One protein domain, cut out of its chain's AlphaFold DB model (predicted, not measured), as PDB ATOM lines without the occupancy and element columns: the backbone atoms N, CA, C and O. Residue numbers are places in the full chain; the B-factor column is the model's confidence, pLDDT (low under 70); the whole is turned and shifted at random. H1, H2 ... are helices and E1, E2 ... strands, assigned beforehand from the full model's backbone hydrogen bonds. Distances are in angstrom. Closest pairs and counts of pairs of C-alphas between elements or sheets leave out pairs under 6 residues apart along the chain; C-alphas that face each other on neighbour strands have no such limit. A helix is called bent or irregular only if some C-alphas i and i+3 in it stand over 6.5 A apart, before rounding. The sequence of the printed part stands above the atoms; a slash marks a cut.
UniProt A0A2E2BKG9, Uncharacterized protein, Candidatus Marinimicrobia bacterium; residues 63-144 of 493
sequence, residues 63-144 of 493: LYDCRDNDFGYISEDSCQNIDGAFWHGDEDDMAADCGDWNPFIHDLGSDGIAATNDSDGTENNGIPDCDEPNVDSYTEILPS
ATOM      1  N   LEU A  63     110.022  64.095 188.068       82.56
ATOM      2  CA  LEU A  63     108.786  64.749 188.514       82.56
ATOM      3  C   LEU A  63     107.511  64.223 187.848       82.56
ATOM      4  O   LEU A  63     106.439  64.503 188.365       82.56
ATOM      5  N   TYR A  64     107.648  63.527 186.720       84.38
ATOM      6  CA  TYR A  64     106.548  63.066 185.875       84.38
ATOM      7  C   TYR A  64     106.588  61.538 185.878       84.38
ATOM      8  O   TYR A  64     107.583  60.950 185.424       84.38
ATOM      9  N   ASP A  65     105.588  60.879 186.460       86.19
ATOM     10  CA  ASP A  65     105.518  59.420 186.510       86.19
ATOM     11  C   ASP A  65     104.802  58.805 185.292       86.19
ATOM     12  O   ASP A  65     104.903  57.585 185.080       86.19
ATOM     13  N   CYS A  66     104.221  59.659 184.442       87.25
ATOM     14  CA  CYS A  66     103.459  59.354 183.237       87.25
ATOM     15  C   CYS A  66     102.278  58.421 183.492       87.25
ATOM     16  O   CYS A  66     102.038  57.480 182.723       87.25
ATOM     17  N   ARG A  67     101.580  58.601 184.609       89.94
ATOM     18  CA  ARG A  67     100.379  57.836 184.930       89.94
ATOM     19  C   ARG A  67      99.314  58.799 185.404       89.94
ATOM     20  O   ARG A  67      99.464  59.411 186.450       89.94
ATOM     21  N   ASP A  68      98.186  58.776 184.711       90.56
ATOM     22  CA  ASP A  68      96.989  59.506 185.113       90.56
ATOM     23  C   ASP A  68      96.390  58.896 186.393       90.56
ATOM     24  O   ASP A  68      95.610  57.935 186.369       90.56
ATOM     25  N   ASN A  69      96.878  59.368 187.538       90.50
ATOM     26  CA  ASN A  69      96.624  58.796 188.853       90.50
ATOM     27  C   ASN A  69      96.212  59.847 189.892       90.50
ATOM     28  O   ASN A  69      96.365  59.603 191.091       90.50
ATOM     29  N   ASP A  70      95.621  60.964 189.460       88.81
ATOM     30  CA  ASP A  70      95.194  62.100 190.292       88.81
ATOM     31  C   ASP A  70      94.325  61.678 191.482       88.81
ATOM     32  O   ASP A  70      94.422  62.231 192.579       88.81
ATOM     33  N   PHE A  71      93.505  60.637 191.304       90.44
ATOM     34  CA  PHE A  71      92.645  60.064 192.346       90.44
ATOM     35  C   PHE A  71      93.215  58.778 192.973       90.44
ATOM     36  O   PHE A  71      92.598  58.152 193.846       90.44
ATOM     37  N   GLY A  72      94.419  58.395 192.559       91.12
ATOM     38  CA  GLY A  72      95.235  57.311 193.074       91.12
ATOM     39  C   GLY A  72      94.962  55.942 192.447       91.12
ATOM     40  O   GLY A  72      94.147  55.754 191.550       91.12
ATOM     41  N   TYR A  73      95.648  54.930 192.985       94.00
ATOM     42  CA  TYR A  73      95.487  53.531 192.578       94.00
ATOM     43  C   TYR A  73      94.346  52.858 193.362       94.00
ATOM     44  O   TYR A  73      94.539  52.375 194.489       94.00
ATOM     45  N   ILE A  74      93.143  52.835 192.785       95.94
ATOM     46  CA  ILE A  74      91.889  52.437 193.448       95.94
ATOM     47  C   ILE A  74      91.066  51.430 192.622       95.94
ATOM     48  O   ILE A  74      91.369  51.124 191.471       95.94
ATOM     49  N   SER A  75      90.029  50.840 193.228       96.25
ATOM     50  CA  SER A  75      89.111  49.932 192.520       96.25
ATOM     51  C   SER A  75      88.199  50.678 191.544       96.25
ATOM     52  O   SER A  75      87.797  51.800 191.849       96.25
ATOM     53  N   GLU A  76      87.774  50.011 190.465       95.44
ATOM     54  CA  GLU A  76      86.833  50.545 189.463       95.44
ATOM     55  C   GLU A  76      85.581  51.166 190.111       95.44
ATOM     56  O   GLU A  76      85.264  52.324 189.858       95.44
ATOM     57  N   ASP A  77      84.942  50.447 191.044       94.88
ATOM     58  CA  ASP A  77      83.770  50.941 191.783       94.88
ATOM     59  C   ASP A  77      84.048  52.261 192.527       94.88
ATOM     60  O   ASP A  77      83.152  53.082 192.692       94.88
ATOM     61  N   SER A  78      85.263  52.465 193.044       96.06
ATOM     62  CA  SER A  78      85.622  53.704 193.748       96.06
ATOM     63  C   SER A  78      85.869  54.839 192.768       96.06
ATOM     64  O   SER A  78      85.362  55.929 193.008       96.06
ATOM     65  N   CYS A  79      86.573  54.559 191.671       95.69
ATOM     66  CA  CYS A  79      86.853  55.531 190.619       95.69
ATOM     67  C   CYS A  79      85.559  56.052 189.981       95.69
ATOM     68  O   CYS A  79      85.329  57.250 189.934       95.69
ATOM     69  N   GLN A  80      84.623  55.159 189.647       93.50
ATOM     70  CA  GLN A  80      83.329  55.517 189.042       93.50
ATOM     71  C   GLN A  80      82.394  56.342 189.948       93.50
ATOM     72  O   GLN A  80      81.348  56.798 189.490       93.50
ATOM     73  N   ASN A  81      82.712  56.493 191.239       95.12
ATOM     74  CA  ASN A  81      81.966  57.363 192.155       95.12
ATOM     75  C   ASN A  81      82.580  58.767 192.282       95.12
ATOM     76  O   ASN A  81      82.028  59.589 193.017       95.12
ATOM     77  N   ILE A  82      83.709  59.020 191.623       92.31
ATOM     78  CA  ILE A  82      84.360  60.325 191.544       92.31
ATOM     79  C   ILE A  82      83.908  60.962 190.232       92.31
ATOM     80  O   ILE A  82      83.936  60.324 189.181       92.31
ATOM     81  N   ASP A  83      83.415  62.193 190.312       87.50
ATOM     82  CA  ASP A  83      82.967  62.915 189.126       87.50
ATOM     83  C   ASP A  83      84.171  63.308 188.263       87.50
ATOM     84  O   ASP A  83      85.212  63.677 188.799       87.50
ATOM     85  N   GLY A  84      84.046  63.171 186.943       84.38
ATOM     86  CA  GLY A  84      85.141  63.425 185.997       84.38
ATOM     87  C   GLY A  84      86.260  62.370 185.950       84.38
ATOM     88  O   GLY A  84      87.132  62.480 185.098       84.38
ATOM     89  N   ALA A  85      86.230  61.333 186.794       91.81
ATOM     90  CA  ALA A  85      87.308  60.348 186.861       91.81
ATOM     91  C   ALA A  85      87.179  59.201 185.839       91.81
ATOM     92  O   ALA A  85      86.094  58.650 185.613       91.81
ATOM     93  N   PHE A  86      88.317  58.771 185.295       92.12
ATOM     94  CA  PHE A  86      88.463  57.642 184.381       92.12
ATOM     95  C   PHE A  86      89.329  56.549 185.005       92.12
ATOM     96  O   PHE A  86      90.331  56.808 185.661       92.12
ATOM     97  N   TRP A  87      88.908  55.299 184.819       94.38
ATOM     98  CA  TRP A  87      89.606  54.134 185.353       94.38
ATOM     99  C   TRP A  87      90.428  53.449 184.261       94.38
ATOM    100  O   TRP A  87      89.867  53.057 183.236       94.38
ATOM    101  N   HIS A  88      91.722  53.232 184.516       92.06
ATOM    102  CA  HIS A  88      92.703  52.811 183.497       92.06
ATOM    103  C   HIS A  88      93.153  51.350 183.602       92.06
ATOM    104  O   HIS A  88      94.264  51.001 183.205       92.06
ATOM    105  N   GLY A  89      92.331  50.478 184.188       90.19
ATOM    106  CA  GLY A  89      92.651  49.054 184.333       90.19
ATOM    107  C   GLY A  89      92.012  48.147 183.283       90.19
ATOM    108  O   GLY A  89      91.172  48.556 182.481       90.19
ATOM    109  N   ASP A  90      92.372  46.864 183.331       90.81
ATOM    110  CA  ASP A  90      91.747  45.805 182.531       90.81
ATOM    111  C   ASP A  90      90.582  45.126 183.284       90.81
ATOM    112  O   ASP A  90      90.596  45.047 184.504       90.81
ATOM    113  N   GLU A  91      89.620  44.496 182.586       84.38
ATOM    114  CA  GLU A  91      88.431  43.826 183.188       84.38
ATOM    115  C   GLU A  91      88.721  42.854 184.365       84.38
ATOM    116  O   GLU A  91      87.822  42.538 185.148       84.38
ATOM    117  N   ASP A  92      89.945  42.329 184.474       89.00
ATOM    118  CA  ASP A  92      90.364  41.383 185.516       89.00
ATOM    119  C   ASP A  92      91.095  42.046 186.710       89.00
ATOM    120  O   ASP A  92      91.414  41.359 187.694       89.00
ATOM    121  N   ASP A  93      91.366  43.352 186.651       93.69
ATOM    122  CA  ASP A  93      92.108  44.075 187.680       93.69
ATOM    123  C   ASP A  93      91.249  44.394 188.908       93.69
ATOM    124  O   ASP A  93      90.076  44.749 188.841       93.69
ATOM    125  N   MET A  94      91.853  44.256 190.093       92.31
ATOM    126  CA  MET A  94      91.188  44.586 191.364       92.31
ATOM    127  C   MET A  94      91.326  46.067 191.740       92.31
ATOM    128  O   MET A  94      90.578  46.552 192.590       92.31
ATOM    129  N   ALA A  95      92.316  46.742 191.163       95.31
ATOM    130  CA  ALA A  95      92.597  48.162 191.294       95.31
ATOM    131  C   ALA A  95      93.482  48.591 190.118       95.31
ATOM    132  O   ALA A  95      94.256  47.776 189.612       95.31
ATOM    133  N   ALA A  96      93.362  49.845 189.709       95.06
ATOM    134  CA  ALA A  96      94.173  50.467 188.671       95.06
ATOM    135  C   ALA A  96      94.305  51.963 188.963       95.06
ATOM    136  O   ALA A  96      93.738  52.447 189.948       95.06
ATOM    137  N   ASP A  97      95.067  52.662 188.131       94.81
ATOM    138  CA  ASP A  97      95.126  54.117 188.194       94.81
ATOM    139  C   ASP A  97      93.759  54.717 187.852       94.81
ATOM    140  O   ASP A  97      92.996  54.172 187.045       94.81
ATOM    141  N   CYS A  98      93.436  55.785 188.567       93.81
ATOM    142  CA  CYS A  98      92.234  56.572 188.404       93.81
ATOM    143  C   CYS A  98      92.660  58.036 188.377       93.81
ATOM    144  O   CYS A  98      93.231  58.511 189.361       93.81
ATOM    145  N   GLY A  99      92.362  58.720 187.284       92.25
ATOM    146  CA  GLY A  99      92.701  60.126 187.082       92.25
ATOM    147  C   GLY A  99      91.663  60.797 186.193       92.25
ATOM    148  O   GLY A  99      90.547  60.277 186.052       92.25
ATOM    149  N   ASP A 100      91.972  61.970 185.663       90.00
ATOM    150  CA  ASP A 100      91.047  62.787 184.875       90.00
ATOM    151  C   ASP A 100      91.353  62.777 183.364       90.00
ATOM    152  O   ASP A 100      90.674  63.449 182.577       90.00
ATOM    153  N   TRP A 101      92.291  61.937 182.914       92.31
ATOM    154  CA  TRP A 101      92.547  61.707 181.498       92.31
ATOM    155  C   TRP A 101      91.350  61.052 180.802       92.31
ATOM    156  O   TRP A 101      90.972  59.901 181.046       92.31
ATOM    157  N   ASN A 102      90.759  61.790 179.864       88.25
ATOM    158  CA  ASN A 102      89.605  61.361 179.102       88.25
ATOM    159  C   ASN A 102      90.025  60.849 177.708       88.25
ATOM    160  O   ASN A 102      90.389  61.658 176.847       88.25
ATOM    161  N   PRO A 103      89.851  59.547 177.400       86.25
ATOM    162  CA  PRO A 103      90.290  58.942 176.136       86.25
ATOM    163  C   PRO A 103      89.633  59.527 174.880       86.25
ATOM    164  O   PRO A 103      90.071  59.252 173.767       86.25
ATOM    165  N   PHE A 104      88.535  60.274 175.009       83.12
ATOM    166  CA  PHE A 104      87.851  60.857 173.853       83.12
ATOM    167  C   PHE A 104      88.417  62.208 173.421       83.12
ATOM    168  O   PHE A 104      88.197  62.601 172.276       83.12
ATOM    169  N   ILE A 105      89.078  62.924 174.331       84.25
ATOM    170  CA  ILE A 105      89.511  64.309 174.108       84.25
ATOM    171  C   ILE A 105      90.983  64.550 174.458       84.25
ATOM    172  O   ILE A 105      91.543  65.511 173.942       84.25
ATOM    173  N   HIS A 106      91.611  63.708 175.287       86.12
ATOM    174  CA  HIS A 106      93.007  63.868 175.717       86.12
ATOM    175  C   HIS A 106      93.991  62.955 174.968       86.12
ATOM    176  O   HIS A 106      95.180  63.236 174.984       86.12
ATOM    177  N   ASP A 107      93.498  61.942 174.245       85.69
ATOM    178  CA  ASP A 107      94.284  61.009 173.413       85.69
ATOM    179  C   ASP A 107      94.776  61.684 172.111       85.69
ATOM    180  O   ASP A 107      94.327  61.400 170.992       85.69
ATOM    181  N   LEU A 108      95.619  62.702 172.286       85.06
ATOM    182  CA  LEU A 108      96.092  63.635 171.262       85.06
ATOM    183  C   LEU A 108      97.563  63.428 170.904       85.06
ATOM    184  O   LEU A 108      98.064  64.127 170.024       85.06
ATOM    185  N   GLY A 109      98.236  62.489 171.568       81.88
ATOM    186  CA  GLY A 109      99.663  62.258 171.442       81.88
ATOM    187  C   GLY A 109     100.525  63.355 172.071       81.88
ATOM    188  O   GLY A 109     100.046  64.401 172.517       81.88
ATOM    189  N   SER A 110     101.839  63.128 172.068       79.12
ATOM    190  CA  SER A 110     102.836  63.932 172.797       79.12
ATOM    191  C   SER A 110     102.970  65.403 172.361       79.12
ATOM    192  O   SER A 110     103.564  66.216 173.071       79.12
ATOM    193  N   ASP A 111     102.438  65.797 171.196       75.44
ATOM    194  CA  ASP A 111     102.379  67.211 170.785       75.44
ATOM    195  C   ASP A 111     101.113  67.937 171.294       75.44
ATOM    196  O   ASP A 111     101.026  69.178 171.254       75.44
ATOM    197  N   GLY A 112     100.149  67.172 171.815       77.88
ATOM    198  CA  GLY A 112      98.841  67.618 172.269       77.88
ATOM    199  C   GLY A 112      97.999  68.237 171.153       77.88
ATOM    200  O   GLY A 112      97.253  69.188 171.415       77.88
ATOM    201  N   ILE A 113      98.164  67.786 169.901       78.06
ATOM    202  CA  ILE A 113      97.433  68.271 168.726       78.06
ATOM    203  C   ILE A 113      96.770  67.100 167.995       78.06
ATOM    204  O   ILE A 113      97.418  66.265 167.376       78.06
ATOM    205  N   ALA A 114      95.439  67.137 167.919       76.56
ATOM    206  CA  ALA A 114      94.665  66.146 167.180       76.56
ATOM    207  C   ALA A 114      95.057  66.030 165.689       76.56
ATOM    208  O   ALA A 114      95.229  67.023 164.970       76.56
ATOM    209  N   ALA A 115      95.026  64.798 165.184       72.88
ATOM    210  CA  ALA A 115      95.163  64.393 163.788       72.88
ATOM    211  C   ALA A 115      96.504  64.752 163.125       72.88
ATOM    212  O   ALA A 115      96.572  64.872 161.889       72.88
ATOM    213  N   THR A 116      97.577  64.895 163.903       71.50
ATOM    214  CA  THR A 116      98.927  65.142 163.377       71.50
ATOM    215  C   THR A 116      99.636  63.853 162.951       71.50
ATOM    216  O   THR A 116     100.561  63.942 162.135       71.50
ATOM    217  N   ASN A 117      99.122  62.670 163.333       64.25
ATOM    218  CA  ASN A 117      99.781  61.364 163.200       64.25
ATOM    219  C   ASN A 117     101.221  61.466 163.688       64.25
ATOM    220  O   ASN A 117     102.167  61.458 162.881       64.25
ATOM    221  N   ASP A 118     101.346  61.595 165.000       65.38
ATOM    222  CA  ASP A 118     102.617  61.582 165.693       65.38
ATOM    223  C   ASP A 118     103.513  60.402 165.248       65.38
ATOM    224  O   ASP A 118     103.104  59.376 164.685       65.38
ATOM    225  N   SER A 119     104.824  60.603 165.355       68.94
ATOM    226  CA  SER A 119     105.787  59.615 164.850       68.94
ATOM    227  C   SER A 119     106.093  58.495 165.850       68.94
ATOM    228  O   SER A 119     106.678  57.476 165.465       68.94
ATOM    229  N   ASP A 120     105.733  58.711 167.111       77.94
ATOM    230  CA  ASP A 120     105.870  57.829 168.269       77.94
ATOM    231  C   ASP A 120     104.645  56.925 168.482       77.94
ATOM    232  O   ASP A 120     104.829  55.822 169.003       77.94
ATOM    233  N   GLY A 121     103.470  57.277 167.948       81.06
ATOM    234  CA  GLY A 121     102.269  56.439 167.956       81.06
ATOM    235  C   GLY A 121     101.468  56.525 169.253       81.06
ATOM    236  O   GLY A 121     100.845  55.524 169.621       81.06
ATOM    237  N   THR A 122     101.547  57.663 169.941       86.62
ATOM    238  CA  THR A 122     100.797  57.944 171.171       86.62
ATOM    239  C   THR A 122      99.355  58.357 170.854       86.62
ATOM    240  O   THR A 122      98.429  57.909 171.506       86.62
ATOM    241  N   GLU A 123      99.126  59.018 169.720       87.19
ATOM    242  CA  GLU A 123      97.810  59.505 169.305       87.19
ATOM    243  C   GLU A 123      96.787  58.389 168.964       87.19
ATOM    244  O   GLU A 123      97.025  57.515 168.116       87.19
ATOM    245  N   ASN A 124      95.573  58.511 169.508       85.25
ATOM    246  CA  ASN A 124      94.423  57.612 169.338       85.25
ATOM    247  C   ASN A 124      94.710  56.148 169.728       85.25
ATOM    248  O   ASN A 124      94.203  55.215 169.075       85.25
ATOM    249  N   ASN A 125      95.557  55.916 170.731       86.75
ATOM    250  CA  ASN A 125      95.913  54.567 171.169       86.75
ATOM    251  C   ASN A 125      95.084  54.068 172.373       86.75
ATOM    252  O   ASN A 125      95.084  52.859 172.644       86.75
ATOM    253  N   GLY A 126      94.310  54.958 173.002       86.94
ATOM    254  CA  GLY A 126      93.418  54.698 174.127       86.94
ATOM    255  C   GLY A 126      94.116  54.511 175.473       86.94
ATOM    256  O   GLY A 126      93.534  53.863 176.344       86.94
ATOM    257  N   ILE A 127      95.345  54.997 175.629       88.62
ATOM    258  CA  ILE A 127      96.171  54.884 176.834       88.62
ATOM    259  C   ILE A 127      96.671  56.289 177.194       88.62
ATOM    260  O   ILE A 127      97.113  56.980 176.288       88.62
ATOM    261  N   PRO A 128      96.654  56.692 178.479       88.88
ATOM    262  CA  PRO A 128      97.280  57.940 178.901       88.88
ATOM    263  C   PRO A 128      98.799  57.847 178.706       88.88
ATOM    264  O   PRO A 128      99.483  57.125 179.441       88.88
ATOM    265  N   ASP A 129      99.322  58.532 177.693       87.88
ATOM    266  CA  ASP A 129     100.759  58.621 177.427       87.88
ATOM    267  C   ASP A 129     101.377  59.873 178.072       87.88
ATOM    268  O   ASP A 129     100.703  60.869 178.331       87.88
ATOM    269  N   CYS A 130     102.694  59.844 178.321       85.00
ATOM    270  CA  CYS A 130     103.419  61.039 178.767       85.00
ATOM    271  C   CYS A 130     103.159  62.219 177.808       85.00
ATOM    272  O   CYS A 130     103.088  62.022 176.593       85.00
ATOM    273  N   ASP A 131     103.148  63.440 178.346       80.75
ATOM    274  CA  ASP A 131     102.945  64.697 177.606       80.75
ATOM    275  C   ASP A 131     101.532  64.890 177.011       80.75
ATOM    276  O   ASP A 131     101.260  65.927 176.394       80.75
ATOM    277  N   GLU A 132     100.606  63.950 177.224       87.12
ATOM    278  CA  GLU A 132      99.197  64.164 176.909       87.12
ATOM    279  C   GLU A 132      98.509  65.068 177.951       87.12
ATOM    280  O   GLU A 132      98.918  65.118 179.118       87.12
ATOM    281  N   PRO A 133      97.461  65.818 177.560       85.62
ATOM    282  CA  PRO A 133      96.707  66.645 178.497       85.62
ATOM    283  C   PRO A 133      96.149  65.833 179.669       85.62
ATOM    284  O   PRO A 133      95.569  64.773 179.456       85.62
ATOM    285  N   ASN A 134      96.263  66.374 180.883       85.56
ATOM    286  CA  ASN A 134      95.743  65.774 182.115       85.56
ATOM    287  C   ASN A 134      96.286  64.356 182.404       85.56
ATOM    288  O   ASN A 134      95.530  63.497 182.821       85.56
ATOM    289  N   VAL A 135      97.566  64.077 182.124       88.62
ATOM    290  CA  VAL A 135      98.246  62.866 182.637       88.62
ATOM    291  C   VAL A 135      99.122  63.232 183.830       88.62
ATOM    292  O   VAL A 135      98.849  62.809 184.943       88.62
ATOM    293  N   ASP A 136     100.132  64.076 183.612       82.81
ATOM    294  CA  ASP A 136     101.003  64.578 184.679       82.81
ATOM    295  C   ASP A 136     100.574  65.999 185.092       82.81
ATOM    296  O   ASP A 136     101.216  67.008 184.771       82.81
ATOM    297  N   SER A 137      99.412  66.099 185.740       84.12
ATOM    298  CA  SER A 137      98.831  67.379 186.152       84.12
ATOM    299  C   SER A 137      99.552  67.981 187.371       84.12
ATOM    300  O   SER A 137     100.465  67.403 187.972       84.12
ATOM    301  N   TYR A 138      99.132  69.178 187.791       87.19
ATOM    302  CA  TYR A 138      99.650  69.776 189.023       87.19
ATOM    303  C   TYR A 138      99.450  68.880 190.258       87.19
ATOM    304  O   TYR A 138     100.295  68.911 191.154       87.19
ATOM    305  N   THR A 139      98.388  68.072 190.306       83.25
ATOM    306  CA  THR A 139      98.086  67.176 191.436       83.25
ATOM    307  C   THR A 139      99.225  66.188 191.704       83.25
ATOM    308  O   THR A 139      99.544  65.907 192.860       83.25
ATOM    309  N   GLU A 140      99.892  65.712 190.654       83.56
ATOM    310  CA  GLU A 140     101.003  64.764 190.756       83.56
ATOM    311  C   GLU A 140     102.346  65.461 191.031       83.56
ATOM    312  O   GLU A 140     103.149  65.022 191.865       83.56
ATOM    313  N   ILE A 141     102.586  66.591 190.360       87.25
ATOM    314  CA  ILE A 141     103.888  67.268 190.384       87.25
ATOM    315  C   ILE A 141     104.104  68.012 191.706       87.25
ATOM    316  O   ILE A 141     105.207  67.998 192.265       87.25
ATOM    317  N   LEU A 142     103.069  68.681 192.225       90.69
ATOM    318  CA  LEU A 142     103.190  69.581 193.374       90.69
ATOM    319  C   LEU A 142     103.734  68.894 194.647       90.69
ATOM    320  O   LEU A 142     104.680  69.414 195.251       90.69
ATOM    321  N   PRO A 143     103.266  67.695 195.045       89.44
ATOM    322  CA  PRO A 143     103.828  66.979 196.193       89.44
ATOM    323  C   PRO A 143     105.340  66.724 196.100       89.44
ATOM    324  O   PRO A 143     106.033  66.695 197.120       89.44
ATOM    325  N   SER A 144     105.866  66.555 194.884       88.88
ATOM    326  CA  SER A 144     107.285  66.270 194.642       88.88
ATOM    327  C   SER A 144     108.169  67.520 194.709       88.88
ATOM    328  O   SER A 144     109.363  67.409 195.014       88.88
TER     329      SER A 144
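What this domain is: This is residues 63 to 144 of the 493 residues of an uncharacterized protein of Candidatus Marinimicrobia bacterium (UniProt A0A2E2BKG9). The model has little regular structure: a small two-stranded antiparallel sheet, E1 and E2, with tiny helix H1 near it, and a long winding loop, residues 100 to 137, leading to helix H2. Of 82 printed residues, 18 are in named elements, ordered E1, H1, E2, H2: mixed class. It is compact, radius of gyration of the C-alphas 12.7 A, spanning 35 by 31 by 20 A.

Where its parts are: Find E1, residues 72 to 74, from C-alpha 72 at (95.235, 57.311, 193.074), 5.9 A long; E2, residues 96 to 99, spans 9.9 A. H1, residues 76 to 79, spans 5.1 A. H2, residues 138 to 144, spans 10.1 A to C-alpha 144 at (107.285, 66.270, 194.642), and is only just irregular: C-alphas 140 and 143 are 6.52 A apart.

How they stand to each other: Look at antiparallel E1 and E2, at 133 degrees: N 74 and O 96 are within hydrogen-bond range, 2.9 A. The closest C-alphas of H1 and E2, Cys 79 and Cys 98, are 5.9 A apart. H2 is apart from E1 and H1. H2 has 1 of 3 O i to N i+4 pairs and 2 of 4 O i to N i+3 pairs within range; H1 is too short for the former.

The domain as a whole: The farthest C-alphas, Asn 81 and Ser 119, are 36.3 A apart. The printed part has no cut; links H1 to E2 and E2 to H2 are long. Residues 117 to 119 have pLDDT under 70.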